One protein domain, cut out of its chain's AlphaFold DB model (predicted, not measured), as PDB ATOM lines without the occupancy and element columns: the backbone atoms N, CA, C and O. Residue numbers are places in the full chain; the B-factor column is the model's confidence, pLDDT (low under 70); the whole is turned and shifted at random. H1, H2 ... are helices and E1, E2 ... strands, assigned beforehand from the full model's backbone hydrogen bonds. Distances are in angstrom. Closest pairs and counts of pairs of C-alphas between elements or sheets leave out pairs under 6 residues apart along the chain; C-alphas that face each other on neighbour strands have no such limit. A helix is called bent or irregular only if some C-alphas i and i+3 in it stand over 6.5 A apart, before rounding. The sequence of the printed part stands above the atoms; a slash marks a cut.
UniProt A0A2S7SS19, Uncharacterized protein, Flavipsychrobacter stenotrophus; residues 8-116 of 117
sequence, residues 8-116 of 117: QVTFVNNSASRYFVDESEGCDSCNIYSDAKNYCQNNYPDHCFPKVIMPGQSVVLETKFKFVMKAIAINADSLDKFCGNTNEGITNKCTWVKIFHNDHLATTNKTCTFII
ATOM      1  N   GLN A   8      53.524  48.136 -42.098       79.44
ATOM      2  CA  GLN A   8      53.219  47.305 -40.934       79.44
ATOM      3  C   GLN A   8      51.706  47.153 -40.772       79.44
ATOM      4  O   GLN A   8      50.993  48.118 -40.495       79.44
ATOM      5  N   VAL A   9      51.205  45.930 -40.928       80.75
ATOM      6  CA  VAL A   9      49.791  45.598 -40.737       80.75
ATOM      7  C   VAL A   9      49.631  44.848 -39.423       80.75
ATOM      8  O   VAL A   9      50.132  43.741 -39.264       80.75
ATOM      9  N   THR A  10      48.915  45.437 -38.473       87.12
ATOM     10  CA  THR A  10      48.588  44.799 -37.198       87.12
ATOM     11  C   THR A  10      47.242  44.103 -37.301       87.12
ATOM     12  O   THR A  10      46.214  44.753 -37.475       87.12
ATOM     13  N   PHE A  11      47.222  42.791 -37.130       88.06
ATOM     14  CA  PHE A  11      45.992  42.042 -36.911       88.06
ATOM     15  C   PHE A  11      45.722  41.923 -35.422       88.06
ATOM     16  O   PHE A  11      46.629  41.604 -34.657       88.06
ATOM     17  N   VAL A  12      44.476  42.148 -35.014       91.25
ATOM     18  CA  VAL A  12      44.007  41.959 -33.639       91.25
ATOM     19  C   VAL A  12      42.842  40.981 -33.662       91.25
ATOM     20  O   VAL A  12      41.808  41.264 -34.271       91.25
ATOM     21  N   ASN A  13      43.003  39.828 -33.014       93.19
ATOM     22  CA  ASN A  13      41.973  38.803 -32.939       93.19
ATOM     23  C   ASN A  13      41.108  38.978 -31.684       93.19
ATOM     24  O   ASN A  13      41.449  38.486 -30.613       93.19
ATOM     25  N   ASN A  14      39.962  39.638 -31.834       91.75
ATOM     26  CA  ASN A  14      38.945  39.770 -30.785       91.75
ATOM     27  C   ASN A  14      37.824  38.725 -30.909       91.75
ATOM     28  O   ASN A  14      36.816  38.825 -30.210       91.75
ATOM     29  N   SER A  15      37.972  37.753 -31.807       90.56
ATOM     30  CA  SER A  15      37.017  36.661 -31.965       90.56
ATOM     31  C   SER A  15      37.352  35.492 -31.030       90.56
ATOM     32  O   SER A  15      38.436  35.429 -30.447       90.56
ATOM     33  N   ALA A  16      36.438  34.525 -30.927       91.50
ATOM     34  CA  ALA A  16      36.676  33.272 -30.206       91.50
ATOM     35  C   ALA A  16      37.455  32.221 -31.026       91.50
ATOM     36  O   ALA A  16      37.862  31.202 -30.472       91.50
ATOM     37  N   SER A  17      37.657  32.453 -32.326       89.50
ATOM     38  CA  SER A  17      38.312  31.515 -33.243       89.50
ATOM     39  C   SER A  17      39.784  31.855 -33.440       89.50
ATOM     40  O   SER A  17      40.190  33.010 -33.318       89.50
ATOM     41  N   ARG A  18      40.593  30.863 -33.815       89.50
ATOM     42  CA  ARG A  18      41.956  31.108 -34.309       89.50
ATOM     43  C   ARG A  18      41.909  31.526 -35.784       89.50
ATOM     44  O   ARG A  18      41.062  31.047 -36.544       89.50
ATOM     45  N   TYR A  19      42.812  32.413 -36.183       88.62
ATOM     46  CA  TYR A  19      42.890  32.904 -37.557       88.62
ATOM     47  C   TYR A  19      44.274  32.671 -38.144       88.62
ATOM     48  O   TYR A  19      45.280  32.879 -37.471       88.62
ATOM     49  N   PHE A  20      44.312  32.283 -39.408       86.94
ATOM     50  CA  PHE A  20      45.506  32.380 -40.231       86.94
ATOM     51  C   PHE A  20      45.559  33.771 -40.846       86.94
ATOM     52  O   PHE A  20      44.541  34.235 -41.358       86.94
ATOM     53  N   VAL A  21      46.706  34.440 -40.794       85.06
ATOM     54  CA  VAL A  21      46.894  35.739 -41.447       85.06
ATOM     55  C   VAL A  21      48.060  35.687 -42.411       85.06
ATOM     56  O   VAL A  21      49.111  35.136 -42.087       85.06
ATOM     57  N   ASP A  22      47.859  36.261 -43.591       80.62
ATOM     58  CA  ASP A  22      48.868  36.252 -44.645       80.62
ATOM     59  C   ASP A  22      48.698  37.420 -45.623       80.62
ATOM     60  O   ASP A  22      47.704  38.152 -45.589       80.62
ATOM     61  N   GLU A  23      49.676  37.573 -46.506       79.06
ATOM     62  CA  GLU A  23      49.606  38.350 -47.734       79.06
ATOM     63  C   GLU A  23      49.175  37.469 -48.906       79.06
ATOM     64  O   GLU A  23      49.782  36.446 -49.191       79.06
ATOM     65  N   SER A  24      48.160  37.910 -49.645       73.25
ATOM     66  CA  SER A  24      47.742  37.276 -50.891       73.25
ATOM     67  C   SER A  24      47.932  38.232 -52.061       73.25
ATOM     68  O   SER A  24      47.527  39.397 -52.020       73.25
ATOM     69  N   GLU A  25      48.488  37.706 -53.147       68.38
ATOM     70  CA  GLU A  25      48.515  38.353 -54.458       68.38
ATOM     71  C   GLU A  25      47.336  37.850 -55.307       68.38
ATOM     72  O   GLU A  25      46.972  36.681 -55.228       68.38
ATOM     73  N   GLY A  26      46.729  38.704 -56.137       62.38
ATOM     74  CA  GLY A  26      45.801  38.270 -57.194       62.38
ATOM     75  C   GLY A  26      44.302  38.242 -56.845       62.38
ATOM     76  O   GLY A  26      43.783  39.107 -56.133       62.38
ATOM     77  N   CYS A  27      43.570  37.308 -57.472       57.75
ATOM     78  CA  CYS A  27      42.108  37.207 -57.386       57.75
ATOM     79  C   CYS A  27      41.674  36.632 -56.032       57.75
ATOM     80  O   CYS A  27      42.131  35.554 -55.650       57.75
ATOM     81  N   ASP A  28      40.746  37.326 -55.368       64.38
ATOM     82  CA  ASP A  28      40.280  37.027 -54.008       64.38
ATOM     83  C   ASP A  28      39.816  35.580 -53.829       64.38
ATOM     84  O   ASP A  28      40.059  34.976 -52.799       64.38
ATOM     85  N   SER A  29      39.174  34.985 -54.831       63.00
ATOM     86  CA  SER A  29      38.584  33.648 -54.701       63.00
ATOM     87  C   SER A  29      39.467  32.511 -55.217       63.00
ATOM     88  O   SER A  29      39.312  31.371 -54.776       63.00
ATOM     89  N   CYS A  30      40.383  32.779 -56.153       63.19
ATOM     90  CA  CYS A  30      41.133  31.724 -56.841       63.19
ATOM     91  C   CYS A  30      42.270  31.157 -55.980       63.19
ATOM     92  O   CYS A  30      42.404  29.938 -55.875       63.19
ATOM     93  N   ASN A  31      43.057  32.033 -55.349       66.00
ATOM     94  CA  ASN A  31      44.235  31.619 -54.581       66.00
ATOM     95  C   ASN A  31      43.838  31.049 -53.220       66.00
ATOM     96  O   ASN A  31      44.232  29.937 -52.884       66.00
ATOM     97  N   ILE A  32      42.896  31.705 -52.539       70.06
ATOM     98  CA  ILE A  32      42.337  31.245 -51.262       70.06
ATOM     99  C   ILE A  32      41.779  29.819 -51.359       70.06
ATOM    100  O   ILE A  32      41.957  29.018 -50.442       70.06
ATOM    101  N   TYR A  33      41.112  29.466 -52.464       72.06
ATOM    102  CA  TYR A  33      40.602  28.107 -52.639       72.06
ATOM    103  C   TYR A  33      41.719  27.075 -52.821       72.06
ATOM    104  O   TYR A  33      41.635  25.974 -52.273       72.06
ATOM    105  N   SER A  34      42.751  27.420 -53.593       72.44
ATOM    106  CA  SER A  34      43.920  26.561 -53.775       72.44
ATOM    107  C   SER A  34      44.628  26.319 -52.442       72.44
ATOM    108  O   SER A  34      44.912  25.171 -52.105       72.44
ATOM    109  N   ASP A  35      44.818  27.368 -51.642       73.44
ATOM    110  CA  ASP A  35      45.480  27.286 -50.336       73.44
ATOM    111  C   ASP A  35      44.644  26.501 -49.325       73.44
ATOM    112  O   ASP A  35      45.163  25.619 -48.641       73.44
ATOM    113  N   ALA A  36      43.326  26.717 -49.301       74.50
ATOM    114  CA  ALA A  36      42.403  25.923 -48.496       74.50
ATOM    115  C   ALA A  36      42.424  24.436 -48.886       74.50
ATOM    116  O   ALA A  36      42.460  23.564 -48.020       74.50
ATOM    117  N   LYS A  37      42.437  24.122 -50.186       74.81
ATOM    118  CA  LYS A  37      42.524  22.739 -50.669       74.81
ATOM    119  C   LYS A  37      43.862  22.104 -50.291       74.81
ATOM    120  O   LYS A  37      43.874  20.968 -49.821       74.81
ATOM    121  N   ASN A  38      44.964  22.833 -50.459       73.69
ATOM    122  CA  ASN A  38      46.292  22.383 -50.053       73.69
ATOM    123  C   ASN A  38      46.353  22.122 -48.544       73.69
ATOM    124  O   ASN A  38      46.867  21.082 -48.139       73.69
ATOM    125  N   TYR A  39      45.767  22.999 -47.726       76.75
ATOM    126  CA  TYR A  39      45.639  22.806 -46.282       76.75
ATOM    127  C   TYR A  39      44.889  21.508 -45.947       76.75
ATOM    128  O   TYR A  39      45.404  20.682 -45.195       76.75
ATOM    129  N   CYS A  40      43.736  21.265 -46.581       76.62
ATOM    130  CA  CYS A  40      42.959  20.042 -46.362       76.62
ATOM    131  C   CYS A  40      43.684  18.760 -46.800       76.62
ATOM    132  O   CYS A  40      43.453  17.698 -46.228       76.62
ATOM    133  N   GLN A  41      44.513  18.830 -47.846       75.25
ATOM    134  CA  GLN A  41      45.183  17.660 -48.420       75.25
ATOM    135  C   GLN A  41      46.494  17.309 -47.718       75.25
ATOM    136  O   GLN A  41      46.856  16.136 -47.663       75.25
ATOM    137  N   ASN A  42      47.215  18.311 -47.217       65.44
ATOM    138  CA  ASN A  42      48.620  18.139 -46.884       65.44
ATOM    139  C   ASN A  42      48.922  18.167 -45.379       65.44
ATOM    140  O   ASN A  42      50.053  17.870 -45.022       65.44
ATOM    141  N   ASN A  43      47.973  18.468 -44.479       58.88
ATOM    142  CA  ASN A  43      48.237  18.547 -43.025       58.88
ATOM    143  C   ASN A  43      49.393  19.510 -42.638       58.88
ATOM    144  O   ASN A  43      49.892  19.449 -41.516       58.88
ATOM    145  N   TYR A  44      49.828  20.399 -43.542       53.34
ATOM    146  CA  TYR A  44      50.938  21.334 -43.322       53.34
ATOM    147  C   TYR A  44      50.397  22.762 -43.156       53.34
ATOM    148  O   TYR A  44      50.236  23.467 -44.154       53.34
ATOM    149  N   PRO A  45      50.110  23.209 -41.918       53.12
ATOM    150  CA  PRO A  45      49.628  24.566 -41.664       53.12
ATOM    151  C   PRO A  45      50.678  25.641 -41.991       53.12
ATOM    152  O   PRO A  45      50.325  26.709 -42.482       53.12
ATOM    153  N   ASP A  46      51.966  25.349 -41.794       50.56
ATOM    154  CA  ASP A  46      52.990  26.399 -41.690       50.56
ATOM    155  C   ASP A  46      53.455  26.984 -43.032       50.56
ATOM    156  O   ASP A  46      53.933  28.115 -43.077       50.56
ATOM    157  N   HIS A  47      53.328  26.237 -44.136       52.28
ATOM    158  CA  HIS A  47      53.823  26.689 -45.444       52.28
ATOM    159  C   HIS A  47      52.794  27.469 -46.267       52.28
ATOM    160  O   HIS A  47      53.194  28.297 -47.080       52.28
ATOM    161  N   CYS A  48      51.500  27.202 -46.071       54.78
ATOM    162  CA  CYS A  48      50.419  27.911 -46.762       54.78
ATOM    163  C   CYS A  48      49.872  29.086 -45.945       54.78
ATOM    164  O   CYS A  48      49.290  29.989 -46.527       54.78
ATOM    165  N   PHE A  49      50.054  29.071 -44.619       66.94
ATOM    166  CA  PHE A  49      49.572  30.109 -43.715       66.94
ATOM    167  C   PHE A  49      50.632  30.422 -42.648       66.94
ATOM    168  O   PHE A  49      50.598  29.871 -41.545       66.94
ATOM    169  N   PRO A  50      51.589  31.313 -42.949       64.44
ATOM    170  CA  PRO A  50      52.816  31.470 -42.170       64.44
ATOM    171  C   PRO A  50      52.592  32.028 -40.760       64.44
ATOM    172  O   PRO A  50      53.489  31.950 -39.919       64.44
ATOM    173  N   LYS A  51      51.426  32.630 -40.484       82.88
ATOM    174  CA  LYS A  51      51.097  33.182 -39.168       82.88
ATOM    175  C   LYS A  51      49.720  32.749 -38.697       82.88
ATOM    176  O   LYS A  51      48.714  32.950 -39.374       82.88
ATOM    177  N   VAL A  52      49.684  32.247 -37.467       86.25
ATOM    178  CA  VAL A  52      48.462  31.943 -36.719       86.25
ATOM    179  C   VAL A  52      48.316  32.956 -35.591       86.25
ATOM    180  O   VAL A  52      49.275  33.218 -34.867       86.25
ATOM    181  N   ILE A  53      47.114  33.497 -35.415       90.25
ATOM    182  CA  ILE A  53      46.757  34.350 -34.279       90.25
ATOM    183  C   ILE A  53      45.645  33.706 -33.454       90.25
ATOM    184  O   ILE A  53      44.554  33.411 -33.951       90.25
ATOM    185  N   MET A  54      45.919  33.495 -32.169       92.00
ATOM    186  CA  MET A  54      44.955  32.934 -31.221       92.00
ATOM    187  C   MET A  54      43.977  34.012 -30.719       92.00
ATOM    188  O   MET A  54      44.257  35.207 -30.869       92.00
ATOM    189  N   PRO A  55      42.836  33.627 -30.118       94.12
ATOM    190  CA  PRO A  55      41.925  34.572 -29.472       94.12
ATOM    191  C   PRO A  55      42.643  35.502 -28.487       94.12
ATOM    192  O   PRO A  55      43.445  35.058 -27.665       94.12
ATOM    193  N   GLY A  56      42.363  36.802 -28.580       93.62
ATOM    194  CA  GLY A  56      42.964  37.853 -27.756       93.62
ATOM    195  C   GLY A  56      44.380  38.274 -28.166       93.62
ATOM    196  O   GLY A  56      44.930  39.193 -27.561       93.62
ATOM    197  N   GLN A  57      44.987  37.634 -29.171       94.50
ATOM    198  CA  GLN A  57      46.328  37.984 -29.633       94.50
ATOM    199  C   GLN A  57      46.311  39.043 -30.732       94.50
ATOM    200  O   GLN A  57      45.344  39.204 -31.480       94.50
ATOM    201  N   SER A  58      47.447  39.722 -30.865       92.38
ATOM    202  CA  SER A  58      47.763  40.547 -32.019       92.38
ATOM    203  C   SER A  58      49.077  40.114 -32.656       92.38
ATOM    204  O   SER A  58      49.966  39.582 -31.991       92.38
ATOM    205  N   VAL A  59      49.201  40.340 -33.962       90.31
ATOM    206  CA  VAL A  59      50.454  40.125 -34.689       90.31
ATOM    207  C   VAL A  59      50.669  41.239 -35.693       90.31
ATOM    208  O   VAL A  59      49.722  41.721 -36.312       90.31
ATOM    209  N   VAL A  60      51.928  41.623 -35.873       86.94
ATOM    210  CA  VAL A  60      52.333  42.526 -36.946       86.94
ATOM    211  C   VAL A  60      52.818  41.694 -38.128       86.94
ATOM    212  O   VAL A  60      53.695  40.835 -37.997       86.94
ATOM    213  N   LEU A  61      52.223  41.927 -39.287       80.50
ATOM    214  CA  LEU A  61      52.676  41.460 -40.585       80.50
ATOM    215  C   LEU A  61      53.445  42.606 -41.250       80.50
ATOM    216  O   LEU A  61      52.899  43.690 -41.459       80.50
ATOM    217  N   GLU A  62      54.723  42.380 -41.540       76.56
ATOM    218  CA  GLU A  62      55.513  43.311 -42.340       76.56
ATOM    219  C   GLU A  62      55.274  43.004 -43.813       76.56
ATOM    220  O   GLU A  62      55.826  42.049 -44.353       76.56
ATOM    221  N   THR A  63      54.450  43.832 -44.442       68.38
ATOM    222  CA  THR A  63      54.037  43.685 -45.833       68.38
ATOM    223  C   THR A  63      54.659  44.770 -46.703       68.38
ATOM    224  O   THR A  63      55.134  45.814 -46.242       68.38
ATOM    225  N   LYS A  64      54.671  44.533 -48.013       65.31
ATOM    226  CA  LYS A  64      55.052  45.539 -49.004       65.31
ATOM    227  C   LYS A  64      53.862  46.197 -49.703       65.31
ATOM    228  O   LYS A  64      54.141  47.097 -50.487       65.31
ATOM    229  N   PHE A  65      52.608  45.762 -49.467       62.34
ATOM    230  CA  PHE A  65      51.368  46.174 -50.171       62.34
ATOM    231  C   PHE A  65      51.600  47.045 -51.423       62.34
ATOM    232  O   PHE A  65      51.338  48.248 -51.444       62.34
ATOM    233  N   LYS A  66      52.124  46.437 -52.493       56.97
ATOM    234  CA  LYS A  66      52.224  47.068 -53.812       56.97
ATOM    235  C   LYS A  66      51.096  46.537 -54.685       56.97
ATOM    236  O   LYS A  66      50.925  45.327 -54.795       56.97
ATOM    237  N   PHE A  67      50.380  47.458 -55.330       54.72
ATOM    238  CA  PHE A  67      49.369  47.253 -56.378       54.72
ATOM    239  C   PHE A  67      48.234  46.260 -56.065       54.72
ATOM    240  O   PHE A  67      47.109  46.689 -55.832       54.72
ATOM    241  N   VAL A  68      48.515  44.956 -56.112       53.25
ATOM    242  CA  VAL A  68      47.545  43.844 -56.084       53.25
ATOM    243  C   VAL A  68      47.624  42.992 -54.814       53.25
ATOM    244  O   VAL A  68      46.864  42.033 -54.682       53.25
ATOM    245  N   MET A  69      48.540  43.323 -53.899       67.25
ATOM    246  CA  MET A  69      48.701  42.637 -52.616       67.25
ATOM    247  C   MET A  69      47.625  43.064 -51.615       67.25
ATOM    248  O   MET A  69      47.334  44.254 -51.466       67.25
ATOM    249  N   LYS A  70      47.050  42.080 -50.928       75.38
ATOM    250  CA  LYS A  70      46.003  42.221 -49.907       75.38
ATOM    251  C   LYS A  70      46.435  41.426 -48.688       75.38
ATOM    252  O   LYS A  70      47.093  40.403 -48.853       75.38
ATOM    253  N   ALA A  71      46.065  41.858 -47.487       80.00
ATOM    254  CA  ALA A  71      46.247  40.997 -46.323       80.00
ATOM    255  C   ALA A  71      44.925  40.314 -46.024       80.00
ATOM    256  O   ALA A  71      43.851  40.898 -46.170       80.00
ATOM    257  N   ILE A  72      45.006  39.053 -45.646       81.81
ATOM    258  CA  ILE A  72      43.849  38.197 -45.442       81.81
ATOM    259  C   ILE A  72      43.878  37.641 -44.027       81.81
ATOM    260  O   ILE A  72      44.943  37.420 -43.458       81.81
ATOM    261  N   ALA A  73      42.695  37.420 -43.461       86.00
ATOM    262  CA  ALA A  73      42.520  36.642 -42.247       86.00
ATOM    263  C   ALA A  73      41.500  35.533 -42.494       86.00
ATOM    264  O   ALA A  73      40.338  35.802 -42.801       86.00
ATOM    265  N   ILE A  74      41.923  34.289 -42.326       84.81
ATOM    266  CA  ILE A  74      41.137  33.085 -42.572       84.81
ATOM    267  C   ILE A  74      40.771  32.456 -41.228       84.81
ATOM    268  O   ILE A  74      41.652  32.137 -40.435       84.81
ATOM    269  N   ASN A  75      39.482  32.264 -40.963       86.31
ATOM    270  CA  ASN A  75      38.994  31.565 -39.778       86.31
ATOM    271  C   ASN A  75      39.362  30.077 -39.883       86.31
ATOM    272  O   ASN A  75      38.791  29.348 -40.697       86.31
ATOM    273  N   ALA A  76      40.312  29.631 -39.064       82.88
ATOM    274  CA  ALA A  76      40.834  28.274 -39.163       82.88
ATOM    275  C   ALA A  76      39.793  27.224 -38.760       82.88
ATOM    276  O   ALA A  76      39.713  26.184 -39.395       82.88
ATOM    277  N   ASP A  77      38.956  27.505 -37.758       81.25
ATOM    278  CA  ASP A  77      37.937  26.553 -37.292       81.25
ATOM    279  C   ASP A  77      36.913  26.248 -38.397       81.25
ATOM    280  O   ASP A  77      36.402  25.135 -38.521       81.25
ATOM    281  N   SER A  78      36.599  27.254 -39.216       80.69
ATOM    282  CA  SER A  78      35.727  27.115 -40.382       80.69
ATOM    283  C   SER A  78      36.434  26.388 -41.522       80.69
ATOM    284  O   SER A  78      35.806  25.582 -42.207       80.69
ATOM    285  N   LEU A  79      37.737  26.628 -41.699       79.06
ATOM    286  CA  LEU A  79      38.559  25.904 -42.663       79.06
ATOM    287  C   LEU A  79      38.681  24.413 -42.299       79.06
ATOM    288  O   LEU A  79      38.514  23.562 -43.167       79.06
ATOM    289  N   ASP A  80      38.873  24.074 -41.024       79.81
ATOM    290  CA  ASP A  80      38.919  22.685 -40.551       79.81
ATOM    291  C   ASP A  80      37.589  21.961 -40.797       79.81
ATOM    292  O   ASP A  80      37.564  20.829 -41.283       79.81
ATOM    293  N   LYS A  81      36.461  22.635 -40.518       77.38
ATOM    294  CA  LYS A  81      35.121  22.118 -40.845       77.38
ATOM    295  C   LYS A  81      34.957  21.891 -42.346       77.38
ATOM    296  O   LYS A  81      34.397  20.871 -42.739       77.38
ATOM    297  N   PHE A  82      35.462  22.812 -43.168       76.31
ATOM    298  CA  PHE A  82      35.463  22.668 -44.619       76.31
ATOM    299  C   PHE A  82      36.259  21.430 -45.067       76.31
ATOM    300  O   PHE A  82      35.762  20.650 -45.876       76.31
ATOM    301  N   CYS A  83      37.444  21.191 -44.504       76.19
ATOM    302  CA  CYS A  83      38.252  20.014 -44.831       76.19
ATOM    303  C   CYS A  83      37.598  18.689 -44.426       76.19
ATOM    304  O   CYS A  83      37.777  17.679 -45.105       76.19
ATOM    305  N   GLY A  84      36.819  18.692 -43.342       68.06
ATOM    306  CA  GLY A  84      36.073  17.523 -42.878       68.06
ATOM    307  C   GLY A  84      34.802  17.207 -43.675       68.06
ATOM    308  O   GLY A  84      34.219  16.147 -43.456       68.06
ATOM    309  N   ASN A  85      34.352  18.087 -44.582       66.50
ATOM    310  CA  ASN A  85      33.070  17.943 -45.277       66.50
ATOM    311  C   ASN A  85      33.208  18.107 -46.804       66.50
ATOM    312  O   ASN A  85      33.207  19.211 -47.343       66.50
ATOM    313  N   THR A  86      33.262  16.988 -47.535       55.66
ATOM    314  CA  THR A  86      33.431  16.970 -49.004       55.66
ATOM    315  C   THR A  86      32.190  17.409 -49.793       55.66
ATOM    316  O   THR A  86      32.268  17.531 -51.014       55.66
ATOM    317  N   ASN A  87      31.054  17.644 -49.125       54.00
ATOM    318  CA  ASN A  87      29.769  17.937 -49.772       54.00
ATOM    319  C   ASN A  87      29.426  19.438 -49.847       54.00
ATOM    320  O   ASN A  87      28.422  19.799 -50.460       54.00
ATOM    321  N   GLU A  88      30.240  20.331 -49.271       54.31
ATOM    322  CA  GLU A  88      29.994  21.778 -49.333       54.31
ATOM    323  C   GLU A  88      30.699  22.445 -50.534       54.31
ATOM    324  O   GLU A  88      31.930  22.567 -50.623       54.31
ATOM    325  N   GLY A  89      29.894  22.908 -51.497       49.34
ATOM    326  CA  GLY A  89      30.342  23.671 -52.667       49.34
ATOM    327  C   GLY A  89      30.905  25.059 -52.316       49.34
ATOM    328  O   GLY A  89      30.551  25.653 -51.303       49.34
ATOM    329  N   ILE A  90      31.812  25.586 -53.162       48.50
ATOM    330  CA  ILE A  90      32.551  26.865 -52.982       48.50
ATOM    331  C   ILE A  90      31.682  28.101 -52.736       48.50
ATOM    332  O   ILE A  90      32.142  29.105 -52.210       48.50
ATOM    333  N   THR A  91      30.409  28.047 -53.064       45.09
ATOM    334  CA  THR A  91      29.551  29.226 -53.101       45.09
ATOM    335  C   THR A  91      29.227  29.827 -51.725       45.09
ATOM    336  O   THR A  91      28.869  30.997 -51.675       45.09
ATOM    337  N   ASN A  92      29.466  29.116 -50.613       51.59
ATOM    338  CA  ASN A  92      29.440  29.676 -49.245       51.59
ATOM    339  C   ASN A  92      30.815  30.207 -48.745       51.59
ATOM    340  O   ASN A  92      30.926  30.672 -47.607       51.59
ATOM    341  N   LYS A  93      31.882  30.127 -49.561       52.94
ATOM    342  CA  LYS A  93      33.286  30.033 -49.101       52.94
ATOM    343  C   LYS A  93      34.107  31.320 -48.981       52.94
ATOM    344  O   LYS A  93      35.313  31.235 -48.802       52.94
ATOM    345  N   CYS A  94      33.486  32.495 -48.979       56.78
ATOM    346  CA  CYS A  94      34.182  33.728 -48.577       56.78
ATOM    347  C   CYS A  94      33.759  34.235 -47.190       56.78
ATOM    348  O   CYS A  94      34.268  35.250 -46.738       56.78
ATOM    349  N   THR A  95      32.846  33.555 -46.486       64.31
ATOM    350  CA  THR A  95      32.382  34.000 -45.153       64.31
ATOM    351  C   THR A  95      33.424  33.793 -44.055       64.31
ATOM    352  O   THR A  95      33.454  34.537 -43.078       64.31
ATOM    353  N   TRP A  96      34.303  32.806 -44.225       70.88
ATOM    354  CA  TRP A  96      35.392  32.505 -43.302       70.88
ATOM    355  C   TRP A  96      36.696  33.232 -43.643       70.88
ATOM    356  O   TRP A  96      37.649  33.108 -42.880       70.88
ATOM    357  N   VAL A  97      36.745  34.024 -44.722       76.31
ATOM    358  CA  VAL A  97      37.896  34.886 -45.020       76.31
ATOM    359  C   VAL A  97      37.514  36.351 -44.959       76.31
ATOM    360  O   VAL A  97      36.551  36.791 -45.575       76.31
ATOM    361  N   LYS A  98      38.313  37.125 -44.234       78.25
ATOM    362  CA  LYS A  98      38.272  38.581 -44.254       78.25
ATOM    363  C   LYS A  98      39.437  39.076 -45.092       78.25
ATOM    364  O   LYS A  98      40.583  38.722 -44.823       78.25
ATOM    365  N   ILE A  99      39.128  39.869 -46.108       76.81
ATOM    366  CA  ILE A  99      40.115  40.466 -47.004       76.81
ATOM    367  C   ILE A  99      40.230  41.931 -46.636       76.81
ATOM    368  O   ILE A  99      39.228  42.636 -46.515       76.81
ATOM    369  N   PHE A 100      41.461  42.364 -46.436       76.25
ATOM    370  CA  PHE A 100      41.768  43.713 -46.033       76.25
ATOM    371  C   PHE A 100      42.570  44.391 -47.133       76.25
ATOM    372  O   PHE A 100      43.675  43.970 -47.492       76.25
ATOM    373  N   HIS A 101      41.963  45.428 -47.698       71.81
ATOM    374  CA  HIS A 101      42.538  46.196 -48.783       71.81
ATOM    375  C   HIS A 101      43.296  47.415 -48.255       71.81
ATOM    376  O   HIS A 101      43.240  47.791 -47.085       71.81
ATOM    377  N   ASN A 102      44.059  48.009 -49.166       63.25
ATOM    378  CA  ASN A 102      44.937  49.135 -48.897       63.25
ATOM    379  C   ASN A 102      44.212  50.497 -48.841       63.25
ATOM    380  O   ASN A 102      44.848  51.547 -48.798       63.25
ATOM    381  N   ASP A 103      42.884  50.495 -48.901       61.66
ATOM    382  CA  ASP A 103      42.020  51.672 -49.009       61.66
ATOM    383  C   ASP A 103      41.999  52.550 -47.745       61.66
ATOM    384  O   ASP A 103      41.531  53.688 -47.790       61.66
ATOM    385  N   HIS A 104      42.575  52.071 -46.637       52.78
ATOM    386  CA  HIS A 104      42.547  52.739 -45.332       52.78
ATOM    387  C   HIS A 104      43.924  53.008 -44.704       52.78
ATOM    388  O   HIS A 104      44.036  53.151 -43.485       52.78
ATOM    389  N   LEU A 105      44.993  53.098 -45.502       56.94
ATOM    390  CA  LEU A 105      46.297  53.473 -44.956       56.94
ATOM    391  C   LEU A 105      46.336  54.914 -44.457       56.94
ATOM    392  O   LEU A 105      46.082  55.858 -45.204       56.94
ATOM    393  N   ALA A 106      46.806  55.083 -43.220       57.31
ATOM    394  CA  ALA A 106      47.359  56.352 -42.781       57.31
ATOM    395  C   ALA A 106      48.620  56.630 -43.618       57.31
ATOM    396  O   ALA A 106      49.694  56.079 -43.358       57.31
ATOM    397  N   THR A 107      48.472  57.466 -44.647       54.44
ATOM    398  CA  THR A 107      49.515  57.814 -45.632       54.44
ATOM    399  C   THR A 107      50.792  58.362 -44.997       54.44
ATOM    400  O   THR A 107      51.860  58.282 -45.597       54.44
ATOM    401  N   THR A 108      50.700  58.872 -43.771       57.53
ATOM    402  CA  THR A 108      51.817  59.407 -42.992       57.53
ATOM    403  C   THR A 108      52.605  58.356 -42.211       57.53
ATOM    404  O   THR A 108      53.805  58.541 -42.043       57.53
ATOM    405  N   ASN A 109      51.986  57.249 -41.774       61.59
ATOM    406  CA  ASN A 109      52.622  56.323 -40.824       61.59
ATOM    407  C   ASN A 109      52.876  54.910 -41.353       61.59
ATOM    408  O   ASN A 109      53.450  54.113 -40.623       61.59
ATOM    409  N   LYS A 110      52.502  54.583 -42.600       70.69
ATOM    410  CA  LYS A 110      52.686  53.237 -43.187       70.69
ATOM    411  C   LYS A 110      52.310  52.098 -42.207       70.69
ATOM    412  O   LYS A 110      52.943  51.043 -42.157       70.69
ATOM    413  N   THR A 111      51.259  52.324 -41.423       70.88
ATOM    414  CA  THR A 111      50.707  51.372 -40.457       70.88
ATOM    415  C   THR A 111      49.222  51.202 -40.719       70.88
ATOM    416  O   THR A 111      48.518  52.193 -40.932       70.88
ATOM    417  N   CYS A 112      48.735  49.968 -40.643       75.81
ATOM    418  CA  CYS A 112      47.313  49.645 -40.690       75.81
ATOM    419  C   CYS A 112      46.956  48.696 -39.547       75.81
ATOM    420  O   CYS A 112      47.775  47.849 -39.194       75.81
ATOM    421  N   THR A 113      45.748  48.799 -38.992       82.69
ATOM    422  CA  THR A 113      45.267  47.870 -37.958       82.69
ATOM    423  C   THR A 113      43.931  47.274 -38.368       82.69
ATOM    424  O   THR A 113      42.957  47.998 -38.570       82.69
ATOM    425  N   PHE A 114      43.868  45.947 -38.420       83.38
ATOM    426  CA  PHE A 114      42.664  45.187 -38.723       83.38
ATOM    427  C   PHE A 114      42.163  44.456 -37.481       83.38
ATOM    428  O   PHE A 114      42.871  43.647 -36.882       83.38
ATOM    429  N   ILE A 115      40.918  44.742 -37.098       83.81
ATOM    430  CA  ILE A 115      40.257  44.099 -35.960       83.81
ATOM    431  C   ILE A 115      39.367  42.973 -36.481       83.81
ATOM    432  O   ILE A 115      38.366  43.210 -37.161       83.81
ATOM    433  N   ILE A 116      39.708  41.745 -36.115       83.62
ATOM    434  CA  ILE A 116      38.899  40.562 -36.382       83.62
ATOM    435  C   ILE A 116      37.933  40.399 -35.209       83.62
ATOM    436  O   ILE A 116      38.355  40.210 -34.073       83.62
TER     437      ILE A 116
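Overview. This is residues 8 to 116 of the 117 residues of an uncharacterized protein of Flavipsychrobacter stenotrophus (UniProt A0A2S7SS19). Two strongly twisted sheets lie face to face as a sandwich, four strands E3 E2 E5 E6 against three strands E4 E1 E7, and a small cluster of three helices, H1 with H2 and H3 touching it, sits at one end of the body beside the four-stranded sheet. The length is made by two links at opposite ends: residues 84 to 96 on the helices' side and residues 101 to 110 before E7. The printed part has 109 residues, with three named helices and seven named strands in the order E1 E2 H1 H2 E3 E4 E5 H3 E6 E7. The larger sheet is antiparallel throughout and the smaller one mixed; the class is mixed, helices and strands. The whole is compact, with a radius of gyration of the C-alphas of 13.9 A, yet elongated in outline, spanning 47 by 30 by 24 A.

Arrangement. E1, residues 8 to 13, is the inner strand of the smaller sheet, which is only just strongly twisted, with C-alphas up to 4.3 A off its best plane. E4, residues 58 to 63, is its antiparallel neighbour at 152 degrees, with N 11 and O 59 2.8 A apart, within hydrogen-bond range. E7, residues 111 to 116, is its parallel neighbour at 17 degrees, with N 10 and O 112 2.8 A apart. In the other sheet E2, residues 19 to 25, has two antiparallel neighbours. E3, residues 51 to 53, is an edge strand, with N 21 and O 51 2.9 A apart; E5, residues 69 to 75, is an inner strand, with N 24 and O 70 2.8 A apart. E6, residues 97 to 100, is the other edge strand, antiparallel to E5, with N 73 and O 98 2.8 A apart. The facing parts of the sheets are 9.6 A centre to centre, their planes 19 degrees apart and their strands at 13 degrees. E1 and E5 are near each other. H1, residues 30 to 42, only grazes the sheet E3 E2 E5 E6 with residues 31 to 36, and H2, residues 45 to 48, only grazes it too. H1 touches H2 with residues 35 to 39 alone, the closest C-alphas being those of Asp 35 and Cys 48, 6.1 A apart. H3, residues 76 to 83, touches residues 36 to 40 of H1 about perpendicular, at 76 degrees; the closest C-alphas, of Cys 40 and Cys 83, are 4.9 A apart. H3 is on the same sheet at a height over the sheet of 9.1 A, over none of its strands, on a local plane fitted to 6 C-alphas, only just enough. H2 and H3 are apart. In H1 and H3 every O i to N i+4 pair is within hydrogen-bond range; H2 is too short for such a pair, and its one O i to N i+3 pair is not within range.

Along the chain. E1 begins at C-alpha 8, (53.219, 47.305, -40.934), and is 16.2 A long. E2 is 18.6 A long, and H1 18.4 A, from C-alpha 30 at (41.133, 31.724, -56.841). H2 is neither bent nor irregular, but only just: C-alphas 45 and 48 are 6.1 A apart. E3 is 6.6 A long, E4 15.5 A, E5 19.5 A, H3 10.3 A and E6 9.7 A. E7, 16.5 A long, ends at C-alpha 116, (38.899, 40.562, -36.382).

Size, cuts and confidence. The two C-alphas farthest apart are those of Asn 87 and Thr 108, 47.5 A. The printed part has no cut. The link from H3 to E6, 13 residues, is long; E6 to E7, 10 residues, is short, and the others are tight. Mean pLDDT of the printed part is 72.7; 43 residues are under 70, namely 25 to 31, 42 to 50, 63 to 69, 84 to 95 and 102 to 109.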